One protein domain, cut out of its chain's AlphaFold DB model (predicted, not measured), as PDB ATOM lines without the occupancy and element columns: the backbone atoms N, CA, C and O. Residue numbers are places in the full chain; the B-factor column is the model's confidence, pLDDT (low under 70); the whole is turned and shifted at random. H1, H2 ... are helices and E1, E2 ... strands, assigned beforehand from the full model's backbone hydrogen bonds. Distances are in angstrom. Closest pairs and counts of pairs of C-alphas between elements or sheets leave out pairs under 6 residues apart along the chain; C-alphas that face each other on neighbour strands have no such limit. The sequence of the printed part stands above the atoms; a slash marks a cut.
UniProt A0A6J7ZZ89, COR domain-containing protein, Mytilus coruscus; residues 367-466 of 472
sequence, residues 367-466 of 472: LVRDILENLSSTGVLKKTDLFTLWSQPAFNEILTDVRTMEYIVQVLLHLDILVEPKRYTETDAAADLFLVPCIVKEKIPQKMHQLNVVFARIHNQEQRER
ATOM      1  N   LEU A 367     230.548 196.353 247.629       92.31
ATOM      2  CA  LEU A 367     229.817 195.197 247.093       92.31
ATOM      3  C   LEU A 367     230.576 194.441 245.987       92.31
ATOM      4  O   LEU A 367     230.614 193.217 245.990       92.31
ATOM      5  N   VAL A 368     231.222 195.160 245.063       91.94
ATOM      6  CA  VAL A 368     232.040 194.553 243.995       91.94
ATOM      7  C   VAL A 368     233.193 193.730 244.577       91.94
ATOM      8  O   VAL A 368     233.479 192.640 244.091       91.94
ATOM      9  N   ARG A 369     233.838 194.230 245.636       92.81
ATOM     10  CA  ARG A 369     234.925 193.527 246.319       92.81
ATOM     11  C   ARG A 369     234.416 192.247 246.982       92.81
ATOM     12  O   ARG A 369     235.025 191.199 246.789       92.81
ATOM     13  N   ASP A 370     233.282 192.322 247.672       93.25
ATOM     14  CA  ASP A 370     232.670 191.172 248.349       93.25
ATOM     15  C   ASP A 370     232.289 190.065 247.344       93.25
ATOM     16  O   ASP A 370     232.523 188.879 247.590       93.25
ATOM     17  N   ILE A 371     231.761 190.450 246.173       93.88
ATOM     18  CA  ILE A 371     231.447 189.523 245.075       93.88
ATOM     19  C   ILE A 371     232.716 188.816 244.579       93.88
ATOM     20  O   ILE A 371     232.721 187.591 244.452       93.88
ATOM     21  N   LEU A 372     233.795 189.560 244.313       92.38
ATOM     22  CA  LEU A 372     235.054 188.999 243.803       92.38
ATOM     23  C   LEU A 372     235.744 188.081 244.826       92.38
ATOM     24  O   LEU A 372     236.275 187.036 244.451       92.38
ATOM     25  N   GLU A 373     235.689 188.413 246.119       91.00
ATOM     26  CA  GLU A 373     236.199 187.554 247.197       91.00
ATOM     27  C   GLU A 373     235.412 186.240 247.307       91.00
ATOM     28  O   GLU A 373     236.002 185.154 247.405       91.00
ATOM     29  N   ASN A 374     234.081 186.310 247.229       89.50
ATOM     30  CA  ASN A 374     233.237 185.121 247.219       89.50
ATOM     31  C   ASN A 374     233.493 184.259 245.971       89.50
ATOM     32  O   ASN A 374     233.661 183.043 246.074       89.50
ATOM     33  N   LEU A 375     233.605 184.880 244.796       89.88
ATOM     34  CA  LEU A 375     233.933 184.182 243.557       89.88
ATOM     35  C   LEU A 375     235.309 183.507 243.640       89.88
ATOM     36  O   LEU A 375     235.437 182.338 243.292       89.88
ATOM     37  N   SER A 376     236.332 184.194 244.151       87.12
ATOM     38  CA  SER A 376     237.689 183.637 244.247       87.12
ATOM     39  C   SER A 376     237.814 182.479 245.236       87.12
ATOM     40  O   SER A 376     238.675 181.616 245.062       87.12
ATOM     41  N   SER A 377     236.968 182.455 246.267       85.19
ATOM     42  CA  SER A 377     236.948 181.383 247.266       85.19
ATOM     43  C   SER A 377     236.078 180.191 246.859       85.19
ATOM     44  O   SER A 377     236.386 179.065 247.238       85.19
ATOM     45  N   THR A 378     235.011 180.405 246.082       84.88
ATOM     46  CA  THR A 378     234.032 179.350 245.760       84.88
ATOM     47  C   THR A 378     234.051 178.887 244.305       84.88
ATOM     48  O   THR A 378     233.616 177.773 244.022       84.88
ATOM     49  N   GLY A 379     234.517 179.728 243.380       86.44
ATOM     50  CA  GLY A 379     234.343 179.551 241.936       86.44
ATOM     51  C   GLY A 379     232.890 179.681 241.465       86.44
ATOM     52  O   GLY A 379     232.583 179.299 240.339       86.44
ATOM     53  N   VAL A 380     231.992 180.182 242.318       88.00
ATOM     54  CA  VAL A 380     230.558 180.313 242.049       88.00
ATOM     55  C   VAL A 380     230.203 181.778 241.824       88.00
ATOM     56  O   VAL A 380     230.578 182.640 242.618       88.00
ATOM     57  N   LEU A 381     229.423 182.054 240.780       91.31
ATOM     58  CA  LEU A 381     228.955 183.389 240.429       91.31
ATOM     59  C   LEU A 381     227.439 183.396 240.229       91.31
ATOM     60  O   LEU A 381     226.922 182.701 239.360       91.31
ATOM     61  N   LYS A 382     226.712 184.192 241.017       92.25
ATOM     62  CA  LYS A 382     225.275 184.387 240.786       92.25
ATOM     63  C   LYS A 382     225.052 185.344 239.626       92.25
ATOM     64  O   LYS A 382     225.813 186.293 239.444       92.25
ATOM     65  N   LYS A 383     223.951 185.165 238.906       92.88
ATOM     66  CA  LYS A 383     223.557 186.051 237.808       92.88
ATOM     67  C   LYS A 383     223.363 187.501 238.259       92.88
ATOM     68  O   LYS A 383     223.835 188.419 237.598       92.88
ATOM     69  N   THR A 384     222.742 187.715 239.420       93.19
ATOM     70  CA  THR A 384     222.570 189.058 240.001       93.19
ATOM     71  C   THR A 384     223.904 189.715 240.346       93.19
ATOM     72  O   THR A 384     224.074 190.914 240.134       93.19
ATOM     73  N   ASP A 385     224.863 188.932 240.842       94.88
ATOM     74  CA  ASP A 385     226.203 189.417 241.172       94.88
ATOM     75  C   ASP A 385     226.959 189.774 239.884       94.88
ATOM     76  O   ASP A 385     227.548 190.846 239.796       94.88
ATOM     77  N   LEU A 386     226.860 188.940 238.843       94.44
ATOM     78  CA  LEU A 386     227.422 189.219 237.520       94.44
ATOM     79  C   LEU A 386     226.856 190.515 236.917       94.44
ATOM     80  O   LEU A 386     227.615 191.369 236.466       94.44
ATOM     81  N   PHE A 387     225.538 190.710 236.970       94.62
ATOM     82  CA  PHE A 387     224.908 191.938 236.473       94.62
ATOM     83  C   PHE A 387     225.296 193.154 237.321       94.62
ATOM     84  O   PHE A 387     225.467 194.248 236.789       94.62
ATOM     85  N   THR A 388     225.516 192.968 238.627       93.75
ATOM     86  CA  THR A 388     226.051 194.019 239.505       93.75
ATOM     87  C   THR A 388     227.467 194.416 239.086       93.75
ATOM     88  O   THR A 388     227.754 195.607 238.969       93.75
ATOM     89  N   LEU A 389     228.341 193.443 238.799       93.44
ATOM     90  CA  LEU A 389     229.688 193.710 238.283       93.44
ATOM     91  C   LEU A 389     229.629 194.496 236.968       93.44
ATOM     92  O   LEU A 389     230.388 195.448 236.791       93.44
ATOM     93  N   TRP A 390     228.699 194.139 236.085       94.25
ATOM     94  CA  TRP A 390     228.501 194.759 234.777       94.25
ATOM     95  C   TRP A 390     227.721 196.074 234.775       94.25
ATOM     96  O   TRP A 390     227.743 196.780 233.776       94.25
ATOM     97  N   SER A 391     227.094 196.460 235.885       90.56
ATOM     98  CA  SER A 391     226.383 197.744 236.001       90.56
ATOM     99  C   SER A 391     227.330 198.950 236.107       90.56
ATOM    100  O   SER A 391     226.890 200.096 236.205       90.56
ATOM    101  N   GLN A 392     228.644 198.711 236.144       87.75
ATOM    102  CA  GLN A 392     229.645 199.769 236.200       87.75
ATOM    103  C   GLN A 392     229.749 200.498 234.848       87.75
ATOM    104  O   GLN A 392     229.730 199.841 233.806       87.75
ATOM    105  N   PRO A 393     229.981 201.828 234.837       86.81
ATOM    106  CA  PRO A 393     230.038 202.619 233.602       86.81
ATOM    107  C   PRO A 393     231.011 202.094 232.539       86.81
ATOM    108  O   PRO A 393     230.786 202.297 231.351       86.81
ATOM    109  N   ALA A 394     232.068 201.394 232.959       85.81
ATOM    110  CA  ALA A 394     233.072 200.804 232.078       85.81
ATOM    111  C   ALA A 394     232.520 199.740 231.107       85.81
ATOM    112  O   ALA A 394     233.198 199.415 230.136       85.81
ATOM    113  N   PHE A 395     231.325 199.191 231.351       89.88
ATOM    114  CA  PHE A 395     230.731 198.137 230.519       89.88
ATOM    115  C   PHE A 395     229.545 198.610 229.670       89.88
ATOM    116  O   PHE A 395     229.069 197.858 228.818       89.88
ATOM    117  N   ASN A 396     229.110 199.863 229.835       87.12
ATOM    118  CA  ASN A 396     227.943 200.414 229.137       87.12
ATOM    119  C   ASN A 396     228.127 200.503 227.611       87.12
ATOM    120  O   ASN A 396     227.146 200.660 226.894       87.12
ATOM    121  N   GLU A 397     229.358 200.388 227.102       82.81
ATOM    122  CA  GLU A 397     229.652 200.357 225.659       82.81
ATOM    123  C   GLU A 397     229.091 199.112 224.948       82.81
ATOM    124  O   GLU A 397     228.955 199.106 223.725       82.81
ATOM    125  N   ILE A 398     228.790 198.047 225.699       87.25
ATOM    126  CA  ILE A 398     228.256 196.788 225.160       87.25
ATOM    127  C   ILE A 398     227.073 196.244 225.970       87.25
ATOM    128  O   ILE A 398     226.174 195.640 225.394       87.25
ATOM    129  N   LEU A 399     227.047 196.481 227.284       91.00
ATOM    130  CA  LEU A 399     226.008 196.011 228.204       91.00
ATOM    131  C   LEU A 399     225.029 197.143 228.535       91.00
ATOM    132  O   LEU A 399     224.970 197.624 229.664       91.00
ATOM    133  N   THR A 400     224.290 197.610 227.530       86.56
ATOM    134  CA  THR A 400     223.390 198.768 227.657       86.56
ATOM    135  C   THR A 400     222.102 198.452 228.406       86.56
ATOM    136  O   THR A 400     221.511 199.328 229.035       86.56
ATOM    137  N   ASP A 401     221.640 197.208 228.314       90.25
ATOM    138  CA  ASP A 401     220.383 196.758 228.897       90.25
ATOM    139  C   ASP A 401     220.411 195.264 229.247       90.25
ATOM    140  O   ASP A 401     221.328 194.521 228.888       90.25
ATOM    141  N   VAL A 402     219.359 194.807 229.930       91.06
ATOM    142  CA  VAL A 402     219.216 193.408 230.352       91.06
ATOM    143  C   VAL A 402     219.301 192.442 229.167       91.06
ATOM    144  O   VAL A 402     219.905 191.386 229.300       91.06
ATOM    145  N   ARG A 403     218.771 192.791 227.990       92.81
ATOM    146  CA  ARG A 403     218.791 191.911 226.810       92.81
ATOM    147  C   ARG A 403     220.221 191.667 226.335       92.81
ATOM    148  O   ARG A 403     220.580 190.528 226.055       92.81
ATOM    149  N   THR A 404     221.039 192.717 226.287       93.25
ATOM    150  CA  THR A 404     222.466 192.594 225.939       93.25
ATOM    151  C   THR A 404     223.249 191.809 226.992       93.25
ATOM    152  O   THR A 404     224.065 190.964 226.635       93.25
ATOM    153  N   MET A 405     222.958 192.001 228.284       93.75
ATOM    154  CA  MET A 405     223.578 191.219 229.360       93.75
ATOM    155  C   MET A 405     223.228 189.730 229.262       93.75
ATOM    156  O   MET A 405     224.113 188.887 229.379       93.75
ATOM    157  N   GLU A 406     221.963 189.400 228.999       93.75
ATOM    158  CA  GLU A 406     221.504 188.020 228.793       93.75
ATOM    159  C   GLU A 406     222.178 187.374 227.583       93.75
ATOM    160  O   GLU A 406     222.681 186.256 227.685       93.75
ATOM    161  N   TYR A 407     222.247 188.089 226.456       94.56
ATOM    162  CA  TYR A 407     222.967 187.621 225.274       94.56
ATOM    163  C   TYR A 407     224.424 187.290 225.608       94.56
ATOM    164  O   TYR A 407     224.908 186.209 225.279       94.56
ATOM    165  N   ILE A 408     225.116 188.182 226.318       94.31
ATOM    166  CA  ILE A 408     226.510 187.955 226.697       94.31
ATOM    167  C   ILE A 408     226.637 186.761 227.647       94.31
ATOM    168  O   ILE A 408     227.542 185.959 227.447       94.31
ATOM    169  N   VAL A 409     225.722 186.552 228.601       93.88
ATOM    170  CA  VAL A 409     225.697 185.313 229.406       93.88
ATOM    171  C   VAL A 409     225.603 184.076 228.513       93.88
ATOM    172  O   VAL A 409     226.376 183.141 228.705       93.88
ATOM    173  N   GLN A 410     224.720 184.073 227.512       92.94
ATOM    174  CA  GLN A 410     224.603 182.953 226.573       92.94
ATOM    175  C   GLN A 410     225.890 182.739 225.765       92.94
ATOM    176  O   GLN A 410     226.293 181.596 225.562       92.94
ATOM    177  N   VAL A 411     226.581 183.811 225.355       92.31
ATOM    178  CA  VAL A 411     227.898 183.707 224.703       92.31
ATOM    179  C   VAL A 411     228.915 183.067 225.649       92.31
ATOM    180  O   VAL A 411     229.647 182.167 225.248       92.31
ATOM    181  N   LEU A 412     228.955 183.489 226.915       91.69
ATOM    182  CA  LEU A 412     229.880 182.931 227.903       91.69
ATOM    183  C   LEU A 412     229.596 181.454 228.209       91.69
ATOM    184  O   LEU A 412     230.540 180.696 228.419       91.69
ATOM    185  N   LEU A 413     228.326 181.042 228.214       90.50
ATOM    186  CA  LEU A 413     227.924 179.637 228.336       90.50
ATOM    187  C   LEU A 413     228.316 178.829 227.095       90.50
ATOM    188  O   LEU A 413     228.862 177.740 227.217       90.50
ATOM    189  N   HIS A 414     228.080 179.371 225.898       88.62
ATOM    190  CA  HIS A 414     228.436 178.720 224.635       88.62
ATOM    191  C   HIS A 414     229.947 178.491 224.492       88.62
ATOM    192  O   HIS A 414     230.375 177.528 223.864       88.62
ATOM    193  N   LEU A 415     230.749 179.373 225.088       85.50
ATOM    194  CA  LEU A 415     232.206 179.285 225.122       85.50
ATOM    195  C   LEU A 415     232.736 178.533 226.357       85.50
ATOM    196  O   LEU A 415     233.924 178.618 226.652       85.50
ATOM    197  N   ASP A 416     231.882 177.861 227.135       85.94
ATOM    198  CA  ASP A 416     232.271 177.133 228.357       85.94
ATOM    199  C   ASP A 416     233.051 177.994 229.387       85.94
ATOM    200  O   ASP A 416     233.769 177.482 230.249       85.94
ATOM    201  N   ILE A 417     232.911 179.324 229.316       87.12
ATOM    202  CA  ILE A 417     233.499 180.282 230.268       87.12
ATOM    203  C   ILE A 417     232.702 180.247 231.570       87.12
ATOM    204  O   ILE A 417     233.254 180.256 232.673       87.12
ATOM    205  N   LEU A 418     231.381 180.218 231.422       89.12
ATOM    206  CA  LEU A 418     230.445 179.939 232.495       89.12
ATOM    207  C   LEU A 418     229.896 178.532 232.291       89.12
ATOM    208  O   LEU A 418     229.660 178.106 231.165       89.12
ATOM    209  N   VAL A 419     229.656 177.826 233.390       88.12
ATOM    210  CA  VAL A 419     229.023 176.507 233.367       88.12
ATOM    211  C   VAL A 419     227.795 176.537 234.258       88.12
ATOM    212  O   VAL A 419     227.875 176.902 235.434       88.12
ATOM    213  N   GLU A 420     226.650 176.133 233.717       86.06
ATOM    214  CA  GLU A 420     225.460 175.923 234.536       86.06
ATOM    215  C   GLU A 420     225.594 174.627 235.358       86.06
ATOM    216  O   GLU A 420     226.029 173.593 234.836       86.06
ATOM    217  N   PRO A 421     225.192 174.623 236.641       76.31
ATOM    218  CA  PRO A 421     224.994 173.393 237.389       76.31
ATOM    219  C   PRO A 421     224.009 172.482 236.647       76.31
ATOM    220  O   PRO A 421     223.005 172.950 236.108       76.31
ATOM    221  N   LYS A 422     224.272 171.170 236.640       63.59
ATOM    222  CA  LYS A 422     223.379 170.198 235.995       63.59
ATOM    223  C   LYS A 422     221.939 170.352 236.477       63.59
ATOM    224  O   LYS A 422     221.667 170.233 237.671       63.59
ATOM    225  N   ARG A 423     221.028 170.504 235.518       61.06
ATOM    226  CA  ARG A 423     219.586 170.396 235.737       61.06
ATOM    227  C   ARG A 423     219.177 168.938 235.590       61.06
ATOM    228  O   ARG A 423     219.639 168.248 234.682       61.06
ATOM    229  N   TYR A 424     218.350 168.459 236.509       53.22
ATOM    230  CA  TYR A 424     217.853 167.083 236.479       53.22
ATOM    231  C   TYR A 424     216.529 166.974 235.716       53.22
ATOM    232  O   TYR A 424     216.148 165.868 235.335       53.22
ATOM    233  N   THR A 425     215.851 168.102 235.461       50.97
ATOM    234  CA  THR A 425     214.588 168.149 234.717       50.97
ATOM    235  C   THR A 425     214.532 169.331 233.745       50.97
ATOM    236  O   THR A 425     215.069 170.401 234.019       50.97
ATOM    237  N   GLU A 426     213.861 169.153 232.602       51.75
ATOM    238  CA  GLU A 426     213.659 170.203 231.580       51.75
ATOM    239  C   GLU A 426     212.744 171.350 232.055       51.75
ATOM    240  O   GLU A 426     212.690 172.403 231.429       51.75
ATOM    241  N   THR A 427     212.032 171.162 233.170       51.12
ATOM    242  CA  THR A 427     211.134 172.152 233.782       51.12
ATOM    243  C   THR A 427     211.826 173.113 234.748       51.12
ATOM    244  O   THR A 427     211.184 174.045 235.234       51.12
ATOM    245  N   ASP A 428     213.107 172.900 235.054       56.28
ATOM    246  CA  ASP A 428     213.850 173.768 235.965       56.28
ATOM    247  C   ASP A 428     214.131 175.129 235.308       56.28
ATOM    248  O   ASP A 428     214.658 175.212 234.191       56.28
ATOM    249  N   ALA A 429     213.785 176.205 236.026       57.16
ATOM    250  CA  ALA A 429     214.044 177.585 235.621       57.16
ATOM    251  C   ALA A 429     215.521 177.806 235.242       57.16
ATOM    252  O   ALA A 429     216.402 177.044 235.649       57.16
ATOM    253  N   ALA A 430     215.787 178.851 234.448       62.66
ATOM    254  CA  ALA A 430     217.148 179.233 234.073       62.66
ATOM    255  C   ALA A 430     218.071 179.282 235.303       62.66
ATOM    256  O   ALA A 430     217.659 179.758 236.360       62.66
ATOM    257  N   ALA A 431     219.297 178.766 235.181       66.31
ATOM    258  CA  ALA A 431     220.221 178.746 236.303       66.31
ATOM    259  C   ALA A 431     220.574 180.189 236.702       66.31
ATOM    260  O   ALA A 431     221.173 180.934 235.933       66.31
ATOM    261  N   ASP A 432     220.235 180.574 237.932       83.50
ATOM    262  CA  ASP A 432     220.632 181.869 238.511       83.50
ATOM    263  C   ASP A 432     222.057 181.845 239.090       83.50
ATOM    264  O   ASP A 432     222.519 182.807 239.713       83.50
ATOM    265  N   LEU A 433     222.759 180.727 238.915       88.25
ATOM    266  CA  LEU A 433     224.047 180.441 239.517       88.25
ATOM    267  C   LEU A 433     224.928 179.716 238.505       88.25
ATOM    268  O   LEU A 433     224.523 178.707 237.936       88.25
ATOM    269  N   PHE A 434     226.138 180.226 238.325       91.06
ATOM    270  CA  PHE A 434     227.135 179.725 237.391       91.06
ATOM    271  C   PHE A 434     228.384 179.272 238.139       91.06
ATOM    272  O   PHE A 434     228.744 179.823 239.183       91.06
ATOM    273  N   LEU A 435     229.070 178.283 237.582       88.56
ATOM    274  CA  LEU A 435     230.443 177.948 237.931       88.56
ATOM    275  C   LEU A 435     231.389 178.666 236.967       88.56
ATOM    276  O   LEU A 435     231.113 178.732 235.770       88.56
ATOM    277  N   VAL A 436     232.510 179.165 237.490       87.75
ATOM    278  CA  VAL A 436     233.600 179.776 236.715       87.75
ATOM    279  C   VAL A 436     234.837 178.883 236.844       87.75
ATOM    280  O   VAL A 436     235.613 179.047 237.793       87.75
ATOM    281  N   PRO A 437     235.034 177.906 235.937       80.56
ATOM    282  CA  PRO A 437     236.027 176.847 236.121       80.56
ATOM    283  C   PRO A 437     237.455 177.358 236.334       80.56
ATOM    284  O   PRO A 437     238.177 176.808 237.163       80.56
ATOM    285  N   CYS A 438     237.854 178.438 235.650       75.12
ATOM    286  CA  CYS A 438     239.219 178.972 235.732       75.12
ATOM    287  C   CYS A 438     239.574 179.615 237.086       75.12
ATOM    288  O   CYS A 438     240.749 179.858 237.354       75.12
ATOM    289  N   ILE A 439     238.584 179.891 237.943       79.06
ATOM    290  CA  ILE A 439     238.792 180.516 239.259       79.06
ATOM    291  C   ILE A 439     238.862 179.467 240.379       79.06
ATOM    292  O   ILE A 439     239.346 179.760 241.471       79.06
ATOM    293  N   VAL A 440     238.421 178.231 240.132       72.38
ATOM    294  CA  VAL A 440     238.365 177.179 241.156       72.38
ATOM    295  C   VAL A 440     239.789 176.767 241.567       72.38
ATOM    296  O   VAL A 440     240.499 176.108 240.813       72.38
ATOM    297  N   LYS A 441     240.214 177.155 242.779       64.12
ATOM    298  CA  LYS A 441     241.576 176.901 243.303       64.12
ATOM    299  C   LYS A 441     241.729 175.583 244.070       64.12
ATOM    300  O   LYS A 441     242.849 175.112 244.241       64.12
ATOM    301  N   GLU A 442     240.636 174.981 244.539       53.44
ATOM    302  CA  GLU A 442     240.658 173.755 245.350       53.44
ATOM    303  C   GLU A 442     240.028 172.565 244.616       53.44
ATOM    304  O   GLU A 442     239.194 172.734 243.725       53.44
ATOM    305  N   LYS A 443     240.384 171.335 245.028       49.53
ATOM    306  CA  LYS A 443     239.578 170.144 244.717       49.53
ATOM    307  C   LYS A 443     238.142 170.463 245.114       49.53
ATOM    308  O   LYS A 443     237.895 170.636 246.301       49.53
ATOM    309  N   ILE A 444     237.270 170.560 244.107       44.62
ATOM    310  CA  ILE A 444     235.806 170.667 244.164       44.62
ATOM    311  C   ILE A 444     235.300 170.626 245.619       44.62
ATOM    312  O   ILE A 444     235.302 169.542 246.213       44.62
ATOM    313  N   PRO A 445     234.920 171.773 246.219       40.19
ATOM    314  CA  PRO A 445     234.538 171.838 247.625       40.19
ATOM    315  C   PRO A 445     233.518 170.750 247.956       40.19
ATOM    316  O   PRO A 445     232.613 170.513 247.163       40.19
ATOM    317  N   GLN A 446     233.573 170.136 249.140       40.38
ATOM    318  CA  GLN A 446     232.565 169.150 249.578       40.38
ATOM    319  C   GLN A 446     231.113 169.685 249.504       40.38
ATOM    320  O   GLN A 446     230.164 168.909 249.452       40.38
ATOM    321  N   LYS A 447     230.909 171.009 249.406       41.81
ATOM    322  CA  LYS A 447     229.610 171.635 249.086       41.81
ATOM    323  C   LYS A 447     229.093 171.335 247.665       41.81
ATOM    324  O   LYS A 447     227.885 171.307 247.465       41.81
ATOM    325  N   MET A 448     229.961 171.022 246.705       41.53
ATOM    326  CA  MET A 448     229.609 170.460 245.390       41.53
ATOM    327  C   MET A 448     229.287 168.952 245.444       41.53
ATOM    328  O   MET A 448     229.022 168.343 244.417       41.53
ATOM    329  N   HIS A 449     229.313 168.310 246.619       39.78
ATOM    330  CA  HIS A 449     228.585 167.051 246.831       39.78
ATOM    331  C   HIS A 449     227.147 167.289 247.314       39.78
ATOM    332  O   HIS A 449     226.333 166.377 247.236       39.78
ATOM    333  N   GLN A 450     226.814 168.495 247.790       38.47
ATOM    334  CA  GLN A 450     225.435 168.879 248.129       38.47
ATOM    335  C   GLN A 450     224.707 169.507 246.932       38.47
ATOM    336  O   GLN A 450     223.527 169.247 246.724       38.47
ATOM    337  N   LEU A 451     225.417 170.278 246.103       39.47
ATOM    338  CA  LEU A 451     225.013 170.557 244.725       39.47
ATOM    339  C   LEU A 451     225.414 169.327 243.915       39.47
ATOM    340  O   LEU A 451     226.597 169.186 243.664       39.47
ATOM    341  N   ASN A 452     224.508 168.415 243.557       36.25
ATOM    342  CA  ASN A 452     224.837 167.214 242.771       36.25
ATOM    343  C   ASN A 452     225.372 167.564 241.354       36.25
ATOM    344  O   ASN A 452     224.731 167.318 240.336       36.25
ATOM    345  N   VAL A 453     226.561 168.152 241.252       38.16
ATOM    346  CA  VAL A 453     227.233 168.488 239.999       38.16
ATOM    347  C   VAL A 453     228.108 167.300 239.645       38.16
ATOM    348  O   VAL A 453     229.316 167.264 239.863       38.16
ATOM    349  N   VAL A 454     227.473 166.270 239.095       34.41
ATOM    350  CA  VAL A 454     228.205 165.287 238.299       34.41
ATOM    351  C   VAL A 454     228.681 166.040 237.061       34.41
ATOM    352  O   VAL A 454     227.838 166.440 236.265       34.41
ATOM    353  N   PHE A 455     229.984 166.214 236.849       33.81
ATOM    354  CA  PHE A 455     230.508 166.653 235.552       33.81
ATOM    355  C   PHE A 455     230.041 165.644 234.486       33.81
ATOM    356  O   PHE A 455     230.572 164.540 234.383       33.81
ATOM    357  N   ALA A 456     228.972 165.953 233.738       29.00
ATOM    358  CA  ALA A 456     228.747 165.255 232.477       29.00
ATOM    359  C   ALA A 456     229.820 165.785 231.550       29.00
ATOM    360  O   ALA A 456     229.956 166.995 231.428       29.00
ATOM    361  N   ARG A 457     230.565 164.846 230.968       30.08
ATOM    362  CA  ARG A 457     231.146 164.906 229.630       30.08
ATOM    363  C   ARG A 457     231.261 166.313 229.053       30.08
ATOM    364  O   ARG A 457     230.256 166.925 228.722       30.08
ATOM    365  N   ILE A 458     232.501 166.702 228.781       32.84
ATOM    366  CA  ILE A 458     232.872 167.476 227.595       32.84
ATOM    367  C   ILE A 458     232.029 166.934 226.426       32.84
ATOM    368  O   ILE A 458     232.320 165.875 225.870       32.84
ATOM    369  N   HIS A 459     230.896 167.574 226.148       31.30
ATOM    370  CA  HIS A 459     229.915 167.127 225.169       31.30
ATOM    371  C   HIS A 459     230.032 168.059 223.975       31.30
ATOM    372  O   HIS A 459     229.191 168.909 223.729       31.30
ATOM    373  N   ASN A 460     231.143 167.913 223.256       37.00
ATOM    374  CA  ASN A 460     231.375 168.630 222.006       37.00
ATOM    375  C   ASN A 460     231.936 167.703 220.912       37.00
ATOM    376  O   ASN A 460     232.710 168.115 220.053       37.00
ATOM    377  N   GLN A 461     231.560 166.419 220.970       33.66
ATOM    378  CA  GLN A 461     231.853 165.441 219.916       33.66
ATOM    379  C   GLN A 461     230.606 165.191 219.046       33.66
ATOM    380  O   GLN A 461     230.681 165.323 217.830       33.66
ATOM    381  N   GLU A 462     229.423 165.008 219.645       27.86
ATOM    382  CA  GLU A 462     228.189 164.711 218.888       27.86
ATOM    383  C   GLU A 462     227.567 165.924 218.168       27.86
ATOM    384  O   GLU A 462     226.994 165.761 217.092       27.86
ATOM    385  N   GLN A 463     227.699 167.156 218.685       34.47
ATOM    386  CA  GLN A 463     227.249 168.345 217.937       34.47
ATOM    387  C   GLN A 463     228.198 168.721 216.792       34.47
ATOM    388  O   GLN A 463     227.748 169.241 215.772       34.47
ATOM    389  N   ARG A 464     229.487 168.370 216.899       34.69
ATOM    390  CA  ARG A 464     230.428 168.507 215.781       34.69
ATOM    391  C   ARG A 464     230.135 167.490 214.680       34.69
ATOM    392  O   ARG A 464     230.175 167.868 213.518       34.69
ATOM    393  N   GLU A 465     229.758 166.257 215.021       30.28
ATOM    394  CA  GLU A 465     229.391 165.217 214.043       30.28
ATOM    395  C   GLU A 465     228.094 165.519 213.271       30.28
ATOM    396  O   GLU A 465     227.970 165.135 212.109       30.28
ATOM    397  N   ARG A 466     227.150 166.288 213.832       28.34
ATOM    398  CA  ARG A 466     225.931 166.691 213.098       28.34
ATOM    399  C   ARG A 466     226.184 167.706 211.978       28.34
ATOM    400  O   ARG A 466     225.412 167.739 211.027       28.34
TER     401      ARG A 466
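What this domain is: This is residues 367 to 466 of the 472 residues of the protein "COR domain-containing protein" of Mytilus coruscus (UniProt A0A6J7ZZ89). Three helices are loosely gathered at one side, H2 between H1 and H3 and turned steeply to both, and next to them, near the middle of the whole, a tiny two-stranded ladder of E1 and E2 leads straight into H2. On the other side of that ladder lie long loops, and a tail runs past the short H4 to H5, where residues 459 to 466 stick out free of the rest. The printed part has 100 residues, with five named helices and two named strands in the order H1, E1, H2, H3, E2, H4, H5; the sheet's order is E1 - E2, antiparallel. The class is mostly helix, though under half of the residues are in named elements. The whole is only just compact, close to loose, with a radius of gyration of the C-alphas of 14.9 A, and it spans 39 by 36 by 26 A.

How they stand to each other: Start at the sheet, where E1, residues 380 to 382, is the antiparallel neighbour of E2, residues 433 to 435, with 151 degrees between their directions. Look across the pair and you find C-alphas 382 and 433 facing each other at 4.3 A. N 381 and O 434 are within hydrogen-bond range at 2.8 A, and so are N 434 and O 381 at 2.8 A. Before E1 comes H1, residues 367 to 378; its closest C-alpha to E1 is that of Leu 375, 5.9 A from that of Leu 381. After E1 comes H2, residues 383 to 390, whose Lys 383 has its C-alpha 5.9 A from that of Leu 433, the closest pair of H2 and E2. H1 and H2 only just touch, with 3 pairs of C-alphas within 8 A, made by residues 368 to 371 of H1 alone. Their closest C-alphas are those of Val 368 and Leu 389, 6.2 A apart, and they run opposite ways at a steep tilt of 54 degrees. Farther out is H3, residues 402 to 414, close to H2 but not clearly touching it, with the C-alphas of Phe 387 and Met 405 closest at 7.3 A. Those two helices are about perpendicular, only just, at 73 degrees. H3 is apart from H1, E1, H4, residues 446 to 449, and H5, residues 462 to 466; H4 and H5 are also apart. In H1, H2, H3 and H5 every O i to N i+4 pair is within hydrogen-bond range, while H4 is too short for such a pair.

Where its parts are: Find C-alpha 380, where E1 begins, at (230.558, 180.313, 242.049); E2 is also 3 residues long. For H1, go to C-alpha 367 at (229.817, 195.197, 247.093) and run 16.5 A to C-alpha 378. H2 measures 10.5 A, and H3, the longest helix with 13 residues, 18.3 A. H4 has 4 residues and H5 has 5, ending at C-alpha 466 at (225.931, 166.691, 213.098).

The domain as a whole: The two C-alphas farthest apart are those of Leu 367 and Glu 465, at 44.6 A. Without residues 459 to 466 the body spans 38 by 31 by 21 A. The printed part has no cut. The links H2 to H3, H3 to E2 and H4 to H5 are long, with 11, 18 and 12 residues. Read the B-factor column for the model's confidence: the mean pLDDT of the printed part is 72.7, and residues 422 to 431 and 441 to 466 are under 70.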